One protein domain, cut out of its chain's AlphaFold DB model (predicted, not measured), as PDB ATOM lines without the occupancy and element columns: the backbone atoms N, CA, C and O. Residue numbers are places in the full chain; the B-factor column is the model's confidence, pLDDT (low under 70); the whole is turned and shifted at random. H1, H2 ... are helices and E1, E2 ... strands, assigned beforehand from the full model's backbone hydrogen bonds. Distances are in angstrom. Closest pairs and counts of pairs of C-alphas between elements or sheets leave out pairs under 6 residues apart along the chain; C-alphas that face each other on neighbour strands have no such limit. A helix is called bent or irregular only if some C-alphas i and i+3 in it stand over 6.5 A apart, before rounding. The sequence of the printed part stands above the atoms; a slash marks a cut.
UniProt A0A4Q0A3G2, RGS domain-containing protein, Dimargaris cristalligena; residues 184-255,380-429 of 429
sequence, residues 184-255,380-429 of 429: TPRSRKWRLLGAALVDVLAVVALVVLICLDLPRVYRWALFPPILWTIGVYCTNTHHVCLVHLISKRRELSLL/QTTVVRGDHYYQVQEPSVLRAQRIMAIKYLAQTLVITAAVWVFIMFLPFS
ATOM      1  N   THR A 184     210.672 176.873 260.162       86.38
ATOM      2  CA  THR A 184     209.346 176.455 260.618       86.38
ATOM      3  C   THR A 184     208.246 176.722 259.575       86.38
ATOM      4  O   THR A 184     208.357 177.633 258.744       86.38
ATOM      5  N   PRO A 185     207.100 176.015 259.636       85.75
ATOM      6  CA  PRO A 185     205.941 176.319 258.793       85.75
ATOM      7  C   PRO A 185     205.424 177.755 258.967       85.75
ATOM      8  O   PRO A 185     204.903 178.345 258.020       85.75
ATOM      9  N   ARG A 186     205.581 178.334 260.167       86.38
ATOM     10  CA  ARG A 186     205.225 179.729 260.461       86.38
ATOM     11  C   ARG A 186     206.102 180.686 259.659       86.38
ATOM     12  O   ARG A 186     205.577 181.487 258.890       86.38
ATOM     13  N   SER A 187     207.418 180.576 259.790       87.81
ATOM     14  CA  SER A 187     208.363 181.446 259.084       87.81
ATOM     15  C   SER A 187     208.304 181.250 257.567       87.81
ATOM     16  O   SER A 187     208.454 182.209 256.814       87.81
ATOM     17  N   ARG A 188     207.950 180.046 257.100       89.75
ATOM     18  CA  ARG A 188     207.614 179.771 255.695       89.75
ATOM     19  C   ARG A 188     206.479 180.665 255.178       89.75
ATOM     20  O   ARG A 188     206.613 181.272 254.119       89.75
ATOM     21  N   LYS A 189     205.372 180.772 255.926       91.12
ATOM     22  CA  LYS A 189     204.224 181.621 255.555       91.12
ATOM     23  C   LYS A 189     204.618 183.098 255.488       91.12
ATOM     24  O   LYS A 189     204.292 183.762 254.511       91.12
ATOM     25  N   TRP A 190     205.371 183.585 256.474       91.69
ATOM     26  CA  TRP A 190     205.838 184.976 256.500       91.69
ATOM     27  C   TRP A 190     206.800 185.307 255.357       91.69
ATOM     28  O   TRP A 190     206.683 186.369 254.755       91.69
ATOM     29  N   ARG A 191     207.711 184.390 255.007       92.44
ATOM     30  CA  ARG A 191     208.606 184.564 253.851       92.44
ATOM     31  C   ARG A 191     207.839 184.638 252.533       92.44
ATOM     32  O   ARG A 191     208.153 185.495 251.717       92.44
ATOM     33  N   LEU A 192     206.847 183.767 252.338       93.38
ATOM     34  CA  LEU A 192     206.000 183.796 251.141       93.38
ATOM     35  C   LEU A 192     205.184 185.085 251.049       93.38
ATOM     36  O   LEU A 192     205.134 185.690 249.986       93.38
ATOM     37  N   LEU A 193     204.593 185.528 252.162       95.31
ATOM     38  CA  LEU A 193     203.852 186.787 252.207       95.31
ATOM     39  C   LEU A 193     204.757 187.985 251.882       95.31
ATOM     40  O   LEU A 193     204.375 188.850 251.101       95.31
ATOM     41  N   GLY A 194     205.970 188.012 252.443       95.00
ATOM     42  CA  GLY A 194     206.960 189.046 252.148       95.00
ATOM     43  C   GLY A 194     207.395 189.052 250.681       95.00
ATOM     44  O   GLY A 194     207.481 190.119 250.086       95.00
ATOM     45  N   ALA A 195     207.622 187.878 250.079       95.31
ATOM     46  CA  ALA A 195     207.949 187.774 248.656       95.31
ATOM     47  C   ALA A 195     206.800 188.273 247.767       95.31
ATOM     48  O   ALA A 195     207.036 189.090 246.884       95.31
ATOM     49  N   ALA A 196     205.559 187.880 248.072       95.75
ATOM     50  CA  ALA A 196     204.382 188.330 247.334       95.75
ATOM     51  C   ALA A 196     204.193 189.855 247.408       95.75
ATOM     52  O   ALA A 196     203.866 190.488 246.408       95.75
ATOM     53  N   LEU A 197     204.443 190.469 248.572       97.00
ATOM     54  CA  LEU A 197     204.395 191.927 248.715       97.00
ATOM     55  C   LEU A 197     205.460 192.620 247.853       97.00
ATOM     56  O   LEU A 197     205.166 193.623 247.203       97.00
ATOM     57  N   VAL A 198     206.685 192.086 247.824       96.62
ATOM     58  CA  VAL A 198     207.766 192.618 246.981       96.62
ATOM     59  C   VAL A 198     207.429 192.474 245.497       96.62
ATOM     60  O   VAL A 198     207.684 193.411 244.746       96.62
ATOM     61  N   ASP A 199     206.806 191.371 245.077       95.44
ATOM     62  CA  ASP A 199     206.363 191.197 243.690       95.44
ATOM     63  C   ASP A 199     205.309 192.242 243.299       95.44
ATOM     64  O   ASP A 199     205.421 192.862 242.241       95.44
ATOM     65  N   VAL A 200     204.326 192.512 244.168       96.69
ATOM     66  CA  VAL A 200     203.325 193.570 243.934       96.69
ATOM     67  C   VAL A 200     204.001 194.934 243.791       96.69
ATOM     68  O   VAL A 200     203.709 195.669 242.850       96.69
ATOM     69  N   LEU A 201     204.942 195.266 244.680       96.62
ATOM     70  CA  LEU A 201     205.689 196.525 244.606       96.62
ATOM     71  C   LEU A 201     206.558 196.615 243.346       96.62
ATOM     72  O   LEU A 201     206.634 197.684 242.745       96.62
ATOM     73  N   ALA A 202     207.178 195.515 242.916       94.94
ATOM     74  CA  ALA A 202     207.976 195.466 241.694       94.94
ATOM     75  C   ALA A 202     207.113 195.683 240.441       94.94
ATOM     76  O   ALA A 202     207.528 196.408 239.537       94.94
ATOM     77  N   VAL A 203     205.900 195.122 240.404       94.62
ATOM     78  CA  VAL A 203     204.928 195.360 239.324       94.62
ATOM     79  C   VAL A 203     204.457 196.812 239.323       94.62
ATOM     80  O   VAL A 203     204.471 197.445 238.272       94.62
ATOM     81  N   VAL A 204     204.091 197.374 240.480       96.25
ATOM     82  CA  VAL A 204     203.696 198.790 240.586       96.25
ATOM     83  C   VAL A 204     204.835 199.706 240.136       96.25
ATOM     84  O   VAL A 204     204.609 200.610 239.338       96.25
ATOM     85  N   ALA A 205     206.065 199.449 240.581       95.25
ATOM     86  CA  ALA A 205     207.236 200.207 240.158       95.25
ATOM     87  C   ALA A 205     207.481 200.083 238.647       95.25
ATOM     88  O   ALA A 205     207.746 201.089 237.998       95.25
ATOM     89  N   LEU A 206     207.332 198.889 238.063       93.69
ATOM     90  CA  LEU A 206     207.425 198.698 236.614       93.69
ATOM     91  C   LEU A 206     206.373 199.524 235.865       93.69
ATOM     92  O   LEU A 206     206.718 200.191 234.893       93.69
ATOM     93  N   VAL A 207     205.120 199.516 236.328       93.50
ATOM     94  CA  VAL A 207     204.035 200.321 235.745       93.50
ATOM     95  C   VAL A 207     204.354 201.810 235.845       93.50
ATOM     96  O   VAL A 207     204.239 202.509 234.849       93.50
ATOM     97  N   VAL A 208     204.827 202.294 236.995       94.56
ATOM     98  CA  VAL A 208     205.220 203.703 237.172       94.56
ATOM     99  C   VAL A 208     206.372 204.086 236.242       94.56
ATOM    100  O   VAL A 208     206.302 205.127 235.598       94.56
ATOM    101  N   LEU A 209     207.410 203.249 236.120       93.06
ATOM    102  CA  LEU A 209     208.521 203.498 235.193       93.06
ATOM    103  C   LEU A 209     208.046 203.594 233.737       93.06
ATOM    104  O   LEU A 209     208.601 204.383 232.978       93.06
ATOM    105  N   ILE A 210     207.040 202.796 233.362       90.81
ATOM    106  CA  ILE A 210     206.418 202.839 232.033       90.81
ATOM    107  C   ILE A 210     205.571 204.106 231.879       90.81
ATOM    108  O   ILE A 210     205.743 204.816 230.904       90.81
ATOM    109  N   CYS A 211     204.701 204.430 232.837       92.25
ATOM    110  CA  CYS A 211     203.830 205.609 232.767       92.25
ATOM    111  C   CYS A 211     204.584 206.948 232.804       92.25
ATOM    112  O   CYS A 211     204.009 207.971 232.450       92.25
ATOM    113  N   LEU A 212     205.830 206.956 233.285       93.62
ATOM    114  CA  LEU A 212     206.707 208.129 233.306       93.62
ATOM    115  C   LEU A 212     207.656 208.199 232.096       93.62
ATOM    116  O   LEU A 212     208.546 209.046 232.097       93.62
ATOM    117  N   ASP A 213     207.516 207.298 231.114       89.25
ATOM    118  CA  ASP A 213     208.345 207.219 229.900       89.25
ATOM    119  C   ASP A 213     209.862 207.224 230.184       89.25
ATOM    120  O   ASP A 213     210.682 207.757 229.430       89.25
ATOM    121  N   LEU A 214     210.270 206.628 231.311       91.44
ATOM    122  CA  LEU A 214     211.678 206.570 231.687       91.44
ATOM    123  C   LEU A 214     212.433 205.566 230.800       91.44
ATOM    124  O   LEU A 214     211.925 204.478 230.502       91.44
ATOM    125  N   PRO A 215     213.692 205.859 230.416       90.50
ATOM    126  CA  PRO A 215     214.460 204.965 229.566       90.50
ATOM    127  C   PRO A 215     214.666 203.604 230.237       90.50
ATOM    128  O   PRO A 215     214.810 203.486 231.456       90.50
ATOM    129  N   ARG A 216     214.755 202.550 229.417       89.75
ATOM    130  CA  ARG A 216     214.800 201.141 229.861       89.75
ATOM    131  C   ARG A 216     215.891 200.835 230.890       89.75
ATOM    132  O   ARG A 216     215.752 199.881 231.648       89.75
ATOM    133  N   VAL A 217     216.949 201.644 230.950       91.94
ATOM    134  CA  VAL A 217     218.023 201.516 231.945       91.94
ATOM    135  C   VAL A 217     217.506 201.572 233.384       91.94
ATOM    136  O   VAL A 217     218.011 200.837 234.225       91.94
ATOM    137  N   TYR A 218     216.450 202.345 233.664       91.81
ATOM    138  CA  TYR A 218     215.861 202.424 235.005       91.81
ATOM    139  C   TYR A 218     215.180 201.120 235.434       91.81
ATOM    140  O   TYR A 218     215.074 200.855 236.630       91.81
ATOM    141  N   ARG A 219     214.793 200.250 234.484       92.44
ATOM    142  CA  ARG A 219     214.223 198.937 234.811       92.44
ATOM    143  C   ARG A 219     215.221 198.076 235.580       92.44
ATOM    144  O   ARG A 219     214.761 197.333 236.437       92.44
ATOM    145  N   TRP A 220     216.543 198.231 235.382       92.44
ATOM    146  CA  TRP A 220     217.605 197.504 236.116       92.44
ATOM    147  C   TRP A 220     217.484 197.581 237.640       92.44
ATOM    148  O   TRP A 220     217.893 196.641 238.321       92.44
ATOM    149  N   ALA A 221     216.852 198.625 238.181       92.94
ATOM    150  CA  ALA A 221     216.549 198.718 239.608       92.94
ATOM    151  C   ALA A 221     215.621 197.590 240.114       92.94
ATOM    152  O   ALA A 221     215.660 197.248 241.294       92.94
ATOM    153  N   LEU A 222     214.822 196.974 239.232       92.88
ATOM    154  CA  LEU A 222     213.920 195.860 239.544       92.88
ATOM    155  C   LEU A 222     214.614 194.490 239.528       92.88
ATOM    156  O   LEU A 222     214.049 193.523 240.034       92.88
ATOM    157  N   PHE A 223     215.833 194.373 238.989       93.25
ATOM    158  CA  PHE A 223     216.517 193.078 238.907       93.25
ATOM    159  C   PHE A 223     216.814 192.470 240.293       93.25
ATOM    160  O   PHE A 223     216.442 191.314 240.512       93.25
ATOM    161  N   PRO A 224     217.415 193.199 241.261       94.00
ATOM    162  CA  PRO A 224     217.681 192.646 242.590       94.00
ATOM    163  C   PRO A 224     216.438 192.139 243.351       94.00
ATOM    164  O   PRO A 224     216.510 191.019 243.865       94.00
ATOM    165  N   PRO A 225     215.304 192.874 243.440       93.50
ATOM    166  CA  PRO A 225     214.123 192.362 244.135       93.50
ATOM    167  C   PRO A 225     213.515 191.140 243.439       93.50
ATOM    168  O   PRO A 225     213.136 190.204 244.135       93.50
ATOM    169  N   ILE A 226     213.500 191.085 242.102       92.19
ATOM    170  CA  ILE A 226     212.993 189.921 241.351       92.19
ATOM    171  C   ILE A 226     213.877 188.688 241.575       92.19
ATOM    172  O   ILE A 226     213.378 187.597 241.852       92.19
ATOM    173  N   LEU A 227     215.203 188.853 241.511       93.56
ATOM    174  CA  LEU A 227     216.145 187.772 241.811       93.56
ATOM    175  C   LEU A 227     215.931 187.237 243.237       93.56
ATOM    176  O   LEU A 227     215.950 186.025 243.470       93.56
ATOM    177  N   TRP A 228     215.703 188.141 244.194       93.25
ATOM    178  CA  TRP A 228     215.414 187.785 245.577       93.25
ATOM    179  C   TRP A 228     214.090 187.020 245.723       93.25
ATOM    180  O   TRP A 228     214.088 185.969 246.369       93.25
ATOM    181  N   THR A 229     212.978 187.488 245.138       94.56
ATOM    182  CA  THR A 229     211.666 186.829 245.289       94.56
ATOM    183  C   THR A 229     211.644 185.451 244.642       94.56
ATOM    184  O   THR A 229     211.233 184.487 245.293       94.56
ATOM    185  N   ILE A 230     212.211 185.300 243.440       93.00
ATOM    186  CA  ILE A 230     212.383 183.992 242.788       93.00
ATOM    187  C   ILE A 230     213.224 183.060 243.671       93.00
ATOM    188  O   ILE A 230     212.851 181.905 243.886       93.00
ATOM    189  N   GLY A 231     214.313 183.563 244.261       91.94
ATOM    190  CA  GLY A 231     215.128 182.797 245.204       91.94
ATOM    191  C   GLY A 231     214.353 182.360 246.451       91.94
ATOM    192  O   GLY A 231     214.501 181.226 246.924       91.94
ATOM    193  N   VAL A 232     213.480 183.221 246.987       92.19
ATOM    194  CA  VAL A 232     212.586 182.854 248.091       92.19
ATOM    195  C   VAL A 232     211.646 181.734 247.659       92.19
ATOM    196  O   VAL A 232     211.600 180.726 248.361       92.19
ATOM    197  N   TYR A 233     210.971 181.834 246.512       92.69
ATOM    198  CA  TYR A 233     210.054 180.789 246.042       92.69
ATOM    199  C   TYR A 233     210.751 179.442 245.822       92.69
ATOM    200  O   TYR A 233     210.303 178.435 246.378       92.69
ATOM    201  N   CYS A 234     211.887 179.428 245.115       90.50
ATOM    202  CA  CYS A 234     212.677 178.218 244.860       90.50
ATOM    203  C   CYS A 234     213.158 177.538 246.147       90.50
ATOM    204  O   CYS A 234     213.198 176.317 246.238       90.50
ATOM    205  N   THR A 235     213.543 178.317 247.160       89.12
ATOM    206  CA  THR A 235     214.046 177.757 248.426       89.12
ATOM    207  C   THR A 235     212.912 177.324 249.362       89.12
ATOM    208  O   THR A 235     213.069 176.406 250.170       89.12
ATOM    209  N   ASN A 236     211.735 177.937 249.229       88.44
ATOM    210  CA  ASN A 236     210.579 177.685 250.080       88.44
ATOM    211  C   ASN A 236     209.858 176.362 249.772       88.44
ATOM    212  O   ASN A 236     209.352 175.728 250.705       88.44
ATOM    213  N   THR A 237     209.860 175.914 248.509       83.25
ATOM    214  CA  THR A 237     209.338 174.593 248.093       83.25
ATOM    215  C   THR A 237     210.043 173.435 248.797       83.25
ATOM    216  O   THR A 237     209.447 172.380 248.989       83.25
ATOM    217  N   HIS A 238     211.276 173.656 249.259       80.50
ATOM    218  CA  HIS A 238     212.092 172.663 249.957       80.50
ATOM    219  C   HIS A 238     212.319 172.979 251.438       80.50
ATOM    220  O   HIS A 238     213.098 172.303 252.101       80.50
ATOM    221  N   HIS A 239     211.633 173.996 251.969       86.38
ATOM    222  CA  HIS A 239     211.716 174.400 253.380       86.38
ATOM    223  C   HIS A 239     213.137 174.803 253.816       86.38
ATOM    224  O   HIS A 239     213.529 174.615 254.972       86.38
ATOM    225  N   VAL A 240     213.897 175.388 252.882       86.00
ATOM    226  CA  VAL A 240     215.251 175.901 253.107       86.00
ATOM    227  C   VAL A 240     215.260 177.434 253.024       86.00
ATOM    228  O   VAL A 240     214.593 178.061 252.203       86.00
ATOM    229  N   CYS A 241     216.016 178.077 253.908       88.00
ATOM    230  CA  CYS A 241     216.356 179.493 253.887       88.00
ATOM    231  C   CYS A 241     217.865 179.614 253.730       88.00
ATOM    232  O   CYS A 241     218.617 179.108 254.567       88.00
ATOM    233  N   LEU A 242     218.307 180.325 252.693       83.38
ATOM    234  CA  LEU A 242     219.729 180.570 252.456       83.38
ATOM    235  C   LEU A 242     220.366 181.387 253.584       83.38
ATOM    236  O   LEU A 242     221.494 181.106 253.963       83.38
ATOM    237  N   VAL A 243     219.638 182.337 254.181       83.56
ATOM    238  CA  VAL A 243     220.152 183.159 255.291       83.56
ATOM    239  C   VAL A 243     220.469 182.294 256.510       83.56
ATOM    240  O   VAL A 243     221.559 182.388 257.075       83.56
ATOM    241  N   HIS A 244     219.548 181.404 256.890       82.19
ATOM    242  CA  HIS A 244     219.778 180.454 257.978       82.19
ATOM    243  C   HIS A 244     220.883 179.449 257.630       82.19
ATOM    244  O   HIS A 244     221.728 179.173 258.476       82.19
ATOM    245  N   LEU A 245     220.952 178.985 256.378       83.94
ATOM    246  CA  LEU A 245     222.017 178.096 255.908       83.94
ATOM    247  C   LEU A 245     223.410 178.743 255.997       83.94
ATOM    248  O   LEU A 245     224.341 178.132 256.519       83.94
ATOM    249  N   ILE A 246     223.558 179.984 255.523       83.62
ATOM    250  CA  ILE A 246     224.807 180.761 255.619       83.62
ATOM    251  C   ILE A 246     225.172 180.977 257.090       83.62
ATOM    252  O   ILE A 246     226.329 180.823 257.477       83.62
ATOM    253  N   SER A 247     224.163 181.240 257.923       81.44
ATOM    254  CA  SER A 247     224.320 181.392 259.371       81.44
ATOM    255  C   SER A 247     224.547 180.067 260.111       81.44
ATOM    256  O   SER A 247     224.738 180.103 261.324       81.44
ATOM    257  N   LYS A 248     224.519 178.914 259.418       81.75
ATOM    258  CA  LYS A 248     224.583 177.549 259.985       81.75
ATOM    259  C   LYS A 248     223.544 177.296 261.088       81.75
ATOM    260  O   LYS A 248     223.830 176.640 262.089       81.75
ATOM    261  N   ARG A 249     222.351 177.867 260.926       78.75
ATOM    262  CA  ARG A 249     221.245 177.793 261.883       78.75
ATOM    263  C   ARG A 249     220.074 177.023 261.287       78.75
ATOM    264  O   ARG A 249     219.777 177.141 260.100       78.75
ATOM    265  N   ARG A 250     219.366 176.297 262.145       81.44
ATOM    266  CA  ARG A 250     218.026 175.753 261.895       81.44
ATOM    267  C   ARG A 250     217.054 176.419 262.848       81.44
ATOM    268  O   ARG A 250     217.338 176.491 264.039       81.44
ATOM    269  N   GLU A 251     215.940 176.908 262.324       80.56
ATOM    270  CA  GLU A 251     214.832 177.358 263.158       80.56
ATOM    271  C   GLU A 251     214.083 176.137 263.696       80.56
ATOM    272  O   GLU A 251     213.660 175.272 262.926       80.56
ATOM    273  N   LEU A 252     213.932 176.067 265.012       71.06
ATOM    274  CA  LEU A 252     213.164 175.025 265.669       71.06
ATOM    275  C   LEU A 252     211.709 175.460 265.789       71.06
ATOM    276  O   LEU A 252     211.398 176.594 266.161       71.06
ATOM    277  N   SER A 253     210.805 174.531 265.496       61.75
ATOM    278  CA  SER A 253     209.415 174.685 265.909       61.75
ATOM    279  C   SER A 253     209.405 174.633 267.432       61.75
ATOM    280  O   SER A 253     210.034 173.741 267.998       61.75
ATOM    281  N   LEU A 254     208.715 175.571 268.084       53.12
ATOM    282  CA  LEU A 254     208.380 175.488 269.504       53.12
ATOM    283  C   LEU A 254     207.588 174.195 269.750       53.12
ATOM    284  O   LEU A 254     206.360 174.189 269.754       53.12
ATOM    285  N   LEU A 255     208.287 173.078 269.921       47.34
ATOM    286  CA  LEU A 255     207.749 171.950 270.647       47.34
ATOM    287  C   LEU A 255     207.674 172.450 272.079       47.34
ATOM    288  O   LEU A 255     208.698 172.747 272.692       47.34
ATOM    289  N   GLN A 380     224.544 170.692 273.490       52.28
ATOM    290  CA  GLN A 380     223.657 171.328 272.522       52.28
ATOM    291  C   GLN A 380     223.562 172.834 272.802       52.28
ATOM    292  O   GLN A 380     222.899 173.282 273.737       52.28
ATOM    293  N   THR A 381     224.190 173.661 271.962       50.41
ATOM    294  CA  THR A 381     223.974 175.116 272.008       50.41
ATOM    295  C   THR A 381     222.690 175.493 271.277       50.41
ATOM    296  O   THR A 381     222.639 175.473 270.043       50.41
ATOM    297  N   THR A 382     221.672 175.889 272.043       54.41
ATOM    298  CA  THR A 382     220.440 176.487 271.521       54.41
ATOM    299  C   THR A 382     220.493 177.993 271.761       54.41
ATOM    300  O   THR A 382     220.675 178.458 272.885       54.41
ATOM    301  N   VAL A 383     220.363 178.786 270.699       57.25
ATOM    302  CA  VAL A 383     220.384 180.254 270.798       57.25
ATOM    303  C   VAL A 383     218.956 180.778 270.753       57.25
ATOM    304  O   VAL A 383     218.235 180.511 269.789       57.25
ATOM    305  N   VAL A 384     218.569 181.555 271.767       56.84
ATOM    306  CA  VAL A 384     217.250 182.199 271.849       56.84
ATOM    307  C   VAL A 384     217.352 183.629 271.325       56.84
ATOM    308  O   VAL A 384     218.132 184.439 271.832       56.84
ATOM    309  N   ARG A 385     216.560 183.960 270.299       55.62
ATOM    310  CA  ARG A 385     216.444 185.329 269.777       55.62
ATOM    311  C   ARG A 385     214.965 185.676 269.598       55.62
ATOM    312  O   ARG A 385     214.361 185.308 268.594       55.62
ATOM    313  N   GLY A 386     214.396 186.392 270.572       65.75
ATOM    314  CA  GLY A 386     212.945 186.611 270.651       65.75
ATOM    315  C   GLY A 386     212.194 185.298 270.903       65.75
ATOM    316  O   GLY A 386     212.681 184.462 271.658       65.75
ATOM    317  N   ASP A 387     211.062 185.092 270.220       60.22
ATOM    318  CA  ASP A 387     210.252 183.858 270.298       60.22
ATOM    319  C   ASP A 387     210.808 182.690 269.454       60.22
ATOM    320  O   ASP A 387     210.196 181.624 269.373       60.22
ATOM    321  N   HIS A 388     211.952 182.883 268.788       58.97
ATOM    322  CA  HIS A 388     212.544 181.892 267.891       58.97
ATOM    323  C   HIS A 388     213.763 181.211 268.519       58.97
ATOM    324  O   HIS A 388     214.662 181.856 269.072       58.97
ATOM    325  N   TYR A 389     213.803 179.889 268.357       67.19
ATOM    326  CA  TYR A 389     214.863 179.016 268.846       67.19
ATOM    327  C   TYR A 389     215.702 178.538 267.667       67.19
ATOM    328  O   TYR A 389     215.165 178.102 266.645       67.19
ATOM    329  N   TYR A 390     217.023 178.620 267.817       66.38
ATOM    330  CA  TYR A 390     217.966 178.203 266.788       66.38
ATOM    331  C   TYR A 390     218.904 177.123 267.295       66.38
ATOM    332  O   TYR A 390     219.461 177.250 268.383       66.38
ATOM    333  N   GLN A 391     219.146 176.126 266.450       70.81
ATOM    334  CA  GLN A 391     220.104 175.059 266.712       70.81
ATOM    335  C   GLN A 391     221.252 175.074 265.699       70.81
ATOM    336  O   GLN A 391     221.043 175.340 264.508       70.81
ATOM    337  N   VAL A 392     222.463 174.790 266.187       70.12
ATOM    338  CA  VAL A 392     223.654 174.555 265.358       70.12
ATOM    339  C   VAL A 392     223.531 173.188 264.686       70.12
ATOM    340  O   VAL A 392     223.209 172.202 265.339       70.12
ATOM    341  N   GLN A 393     223.763 173.128 263.376       68.75
ATOM    342  CA  GLN A 393     223.520 171.918 262.584       68.75
ATOM    343  C   GLN A 393     224.747 171.011 262.458       68.75
ATOM    344  O   GLN A 393     225.872 171.489 262.293       68.75
ATOM    345  N   GLU A 394     224.500 169.699 262.409       71.06
ATOM    346  CA  GLU A 394     225.515 168.693 262.092       71.06
ATOM    347  C   GLU A 394     226.145 168.920 260.690       71.06
ATOM    348  O   GLU A 394     225.433 169.238 259.725       71.06
ATOM    349  N   PRO A 395     227.472 168.721 260.516       74.88
ATOM    350  CA  PRO A 395     228.150 168.910 259.230       74.88
ATOM    351  C   PRO A 395     227.576 168.099 258.058       74.88
ATOM    352  O   PRO A 395     227.626 168.561 256.916       74.88
ATOM    353  N   SER A 396     227.047 166.901 258.316       73.50
ATOM    354  CA  SER A 396     226.440 166.019 257.308       73.50
ATOM    355  C   SER A 396     225.190 166.657 256.687       73.50
ATOM    356  O   SER A 396     225.072 166.762 255.463       73.50
ATOM    357  N   VAL A 397     224.315 167.198 257.533       75.56
ATOM    358  CA  VAL A 397     223.099 167.917 257.142       75.56
ATOM    359  C   VAL A 397     223.449 169.214 256.422       75.56
ATOM    360  O   VAL A 397     222.862 169.524 255.384       75.56
ATOM    361  N   LEU A 398     224.469 169.936 256.894       80.00
ATOM    362  CA  LEU A 398     224.935 171.158 256.237       80.00
ATOM    363  C   LEU A 398     225.449 170.887 254.813       80.00
ATOM    364  O   LEU A 398     225.196 171.679 253.904       80.00
ATOM    365  N   ARG A 399     226.147 169.765 254.583       81.94
ATOM    366  CA  ARG A 399     226.582 169.352 253.234       81.94
ATOM    367  C   ARG A 399     225.387 169.090 252.318       81.94
ATOM    368  O   ARG A 399     225.366 169.619 251.208       81.94
ATOM    369  N   ALA A 400     224.387 168.343 252.786       78.25
ATOM    370  CA  ALA A 400     223.174 168.078 252.013       78.25
ATOM    371  C   ALA A 400     222.429 169.378 251.663       78.25
ATOM    372  O   ALA A 400     222.091 169.612 250.502       78.25
ATOM    373  N   GLN A 401     222.263 170.278 252.637       82.50
ATOM    374  CA  GLN A 401     221.631 171.580 252.419       82.50
ATOM    375  C   GLN A 401     222.411 172.468 251.444       82.50
ATOM    376  O   GLN A 401     221.796 173.153 250.633       82.50
ATOM    377  N   ARG A 402     223.750 172.446 251.471       85.25
ATOM    378  CA  ARG A 402     224.584 173.176 250.501       85.25
ATOM    379  C   ARG A 402     224.404 172.659 249.078       85.25
ATOM    380  O   ARG A 402     224.250 173.464 248.167       85.25
ATOM    381  N   ILE A 403     224.381 171.339 248.886       84.56
ATOM    382  CA  ILE A 403     224.141 170.735 247.565       84.56
ATOM    383  C   ILE A 403     222.766 171.155 247.037       84.56
ATOM    384  O   ILE A 403     222.641 171.555 245.879       84.56
ATOM    385  N   MET A 404     221.742 171.117 247.892       80.88
ATOM    386  CA  MET A 404     220.404 171.590 247.545       80.88
ATOM    387  C   MET A 404     220.396 173.090 247.211       80.88
ATOM    388  O   MET A 404     219.889 173.484 246.164       80.88
ATOM    389  N   ALA A 405     221.036 173.923 248.032       84.19
ATOM    390  CA  ALA A 405     221.135 175.363 247.809       84.19
ATOM    391  C   ALA A 405     221.806 175.723 246.476       84.19
ATOM    392  O   ALA A 405     221.329 176.626 245.796       84.19
ATOM    393  N   ILE A 406     222.858 175.003 246.069       86.81
ATOM    394  CA  ILE A 406     223.514 175.204 244.768       86.81
ATOM    395  C   ILE A 406     222.538 174.918 243.619       86.81
ATOM    396  O   ILE A 406     222.433 175.720 242.692       86.81
ATOM    397  N   LYS A 407     221.779 173.816 243.698       86.75
ATOM    398  CA  LYS A 407     220.755 173.485 242.692       86.75
ATOM    399  C   LYS A 407     219.688 174.581 242.595       86.75
ATOM    400  O   LYS A 407     219.344 174.998 241.491       86.75
ATOM    401  N   TYR A 408     219.214 175.097 243.731       85.56
ATOM    402  CA  TYR A 408     218.199 176.158 243.743       85.56
ATOM    403  C   TYR A 408     218.733 177.508 243.295       85.56
ATOM    404  O   TYR A 408     217.995 178.258 242.666       85.56
ATOM    405  N   LEU A 409     219.998 177.818 243.575       87.88
ATOM    406  CA  LEU A 409     220.637 179.022 243.060       87.88
ATOM    407  C   LEU A 409     220.684 178.985 241.528       87.88
ATOM    408  O   LEU A 409     220.279 179.949 240.886       87.88
ATOM    409  N   ALA A 410     221.090 177.852 240.943       89.31
ATOM    410  CA  ALA A 410     221.103 177.676 239.493       89.31
ATOM    411  C   ALA A 410     219.696 177.831 238.888       89.31
ATOM    412  O   ALA A 410     219.509 178.602 237.949       89.31
ATOM    413  N   GLN A 411     218.688 177.174 239.472       89.75
ATOM    414  CA  GLN A 411     217.296 177.302 239.033       89.75
ATOM    415  C   GLN A 411     216.778 178.746 239.153       89.75
ATOM    416  O   GLN A 411     216.132 179.251 238.238       89.75
ATOM    417  N   THR A 412     217.105 179.428 240.252       90.75
ATOM    418  CA  THR A 412     216.740 180.831 240.492       90.75
ATOM    419  C   THR A 412     217.321 181.737 239.414       90.75
ATOM    420  O   THR A 412     216.597 182.567 238.871       90.75
ATOM    421  N   LEU A 413     218.594 181.557 239.052       92.00
ATOM    422  CA  LEU A 413     219.247 182.350 238.009       92.00
ATOM    423  C   LEU A 413     218.600 182.145 236.634       92.00
ATOM    424  O   LEU A 413     218.349 183.126 235.938       92.00
ATOM    425  N   VAL A 414     218.275 180.901 236.265       93.19
ATOM    426  CA  VAL A 414     217.620 180.587 234.982       93.19
ATOM    427  C   VAL A 414     216.242 181.245 234.888       93.19
ATOM    428  O   VAL A 414     215.946 181.918 233.901       93.19
ATOM    429  N   ILE A 415     215.412 181.097 235.924       92.25
ATOM    430  CA  ILE A 415     214.065 181.687 235.947       92.25
ATOM    431  C   ILE A 415     214.158 183.217 235.947       92.25
ATOM    432  O   ILE A 415     213.443 183.876 235.196       92.25
ATOM    433  N   THR A 416     215.079 183.785 236.732       93.19
ATOM    434  CA  THR A 416     215.286 185.238 236.785       93.19
ATOM    435  C   THR A 416     215.699 185.781 235.424       93.19
ATOM    436  O   THR A 416     215.142 186.783 234.991       93.19
ATOM    437  N   ALA A 417     216.617 185.118 234.716       92.00
ATOM    438  CA  ALA A 417     217.030 185.537 233.380       92.00
ATOM    439  C   ALA A 417     215.855 185.540 232.387       92.00
ATOM    440  O   ALA A 417     215.694 186.502 231.641       92.00
ATOM    441  N   ALA A 418     214.996 184.515 232.415       92.19
ATOM    442  CA  ALA A 418     213.819 184.446 231.549       92.19
ATOM    443  C   ALA A 418     212.812 185.577 231.833       92.19
ATOM    444  O   ALA A 418     212.373 186.265 230.910       92.19
ATOM    445  N   VAL A 419     212.495 185.817 233.111       91.81
ATOM    446  CA  VAL A 419     211.626 186.930 233.536       91.81
ATOM    447  C   VAL A 419     212.250 188.279 233.163       91.81
ATOM    448  O   VAL A 419     211.557 189.183 232.699       91.81
ATOM    449  N   TRP A 420     213.569 188.408 233.311       93.00
ATOM    450  CA  TRP A 420     214.299 189.634 233.013       93.00
ATOM    451  C   TRP A 420     214.274 190.005 231.533       93.00
ATOM    452  O   TRP A 420     214.021 191.160 231.188       93.00
ATOM    453  N   VAL A 421     214.483 189.017 230.659       90.94
ATOM    454  CA  VAL A 421     214.343 189.183 229.209       90.94
ATOM    455  C   VAL A 421     212.947 189.726 228.904       90.94
ATOM    456  O   VAL A 421     212.830 190.774 228.276       90.94
ATOM    457  N   PHE A 422     211.893 189.104 229.434       89.25
ATOM    458  CA  PHE A 422     210.527 189.577 229.210       89.25
ATOM    459  C   PHE A 422     210.337 191.049 229.616       89.25
ATOM    460  O   PHE A 422     209.866 191.849 228.810       89.25
ATOM    461  N   ILE A 423     210.788 191.446 230.811       88.94
ATOM    462  CA  ILE A 423     210.666 192.828 231.312       88.94
ATOM    463  C   ILE A 423     211.411 193.839 230.426       88.94
ATOM    464  O   ILE A 423     210.924 194.954 230.212       88.94
ATOM    465  N   MET A 424     212.577 193.477 229.890       90.25
ATOM    466  CA  MET A 424     213.369 194.360 229.023       90.25
ATOM    467  C   MET A 424     212.790 194.492 227.607       90.25
ATOM    468  O   MET A 424     212.968 195.538 226.977       90.25
ATOM    469  N   PHE A 425     212.080 193.467 227.123       87.94
ATOM    470  CA  PHE A 425     211.474 193.426 225.787       87.94
ATOM    471  C   PHE A 425     209.986 193.806 225.750       87.94
ATOM    472  O   PHE A 425     209.404 193.809 224.667       87.94
ATOM    473  N   LEU A 426     209.371 194.169 226.884       84.00
ATOM    474  CA  LEU A 426     207.996 194.676 226.910       84.00
ATOM    475  C   LEU A 426     207.841 195.876 225.947       84.00
ATOM    476  O   LEU A 426     208.530 196.888 226.144       84.00
ATOM    477  N   PRO A 427     206.970 195.766 224.919       68.81
ATOM    478  CA  PRO A 427     206.859 196.733 223.837       68.81
ATOM    479  C   PRO A 427     205.988 197.905 224.281       68.81
ATOM    480  O   PRO A 427     204.800 197.941 223.999       68.81
ATOM    481  N   PHE A 428     206.572 198.855 225.000       59.88
ATOM    482  CA  PHE A 428     205.964 200.166 225.188       59.88
ATOM    483  C   PHE A 428     207.048 201.221 224.980       59.88
ATOM    484  O   PHE A 428     208.123 201.140 225.590       59.88
ATOM    485  N   SER A 429     206.772 202.048 223.969       48.41
ATOM    486  CA  SER A 429     207.597 203.084 223.349       48.41
ATOM    487  C   SER A 429     207.718 204.297 224.242       48.41
ATOM    488  O   SER A 429     206.640 204.740 224.687       48.41
TER     489      SER A 429
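AT A GLANCE: This is residues 184 to 255 and 380 to 429 of the 429 residues of the protein "RGS domain-containing protein" of Dimargaris cristalligena (UniProt A0A4Q0A3G2). Three long helices, H1, H2 and H4, stand side by side with H2 in the middle, making most of a rod, and a small antiparallel sheet, E1, E3, E2, sits at one end. The short helix H3 lies near that end. The printed part has 122 residues, with four named helices and three named strands in the order H1, H2, H3, E1, E2, E3, H4; the class is mostly helix. It is loose, with a radius of gyration of the C-alphas of 17.9 A and spans of 60 by 29 by 19 A.

HOW THE PARTS SIT: H1, residues 185 to 211, and H2, residues 216 to 236, touch as a helical hairpin, opposite ways at a shallow tilt of 16 degrees; their closest C-alphas, of Ala 195 and Thr 229, are 5.1 A apart. H2 is only just irregular, with C-alphas 221 and 224 6.9 A apart, and has a kink of 36 degrees near residue 223. H3, residues 242 to 246, only grazes the sheet, with residues 242 to 244. E3, residues 388 to 392, is antiparallel to E1, residues 249 to 252, at 133 degrees, with N 252 and O 389 within hydrogen-bond range at 2.9 A. E2, residues 380 to 385, and E3 form a hairpin at 148 degrees, with N 383 and O 390 within range at 2.9 A. H4, residues 395 to 425, touches H2, opposite ways at a shallow tilt of 34 degrees, only just short of steep; the closest C-alphas, of Gly 231 and Thr 412, are 5.4 A apart. H4 touches H3 with residues 398 to 405 alone, closest at the C-alphas of Leu 242 and Ala 405, 7.1 A. H1 and H4 are apart. Every O i to N i+4 pair is within range in H1, H3 and H4; in H2, 11 of 17.

IN THESE COORDINATES: H1 begins at C-alpha 185 (205.941, 176.319, 258.793) and is 39.2 A long; H2 is 31.3 A, H3 6.0 A, E1 9.3 A, E2 16.0 A and E3 13.6 A. H4, 44.7 A, ends at C-alpha 425 (211.474, 193.426, 225.787).

THE WHOLE: The farthest C-alphas, of Gln 380 and Ser 429, are 60.7 A apart. Residues 256 to 379 are not printed, with 16.0 A between C-alphas 255 and 380. The links printed whole are tight. The pLDDT is under 70 in residues 253 to 255, 380 to 390, 393 and 427 to 429.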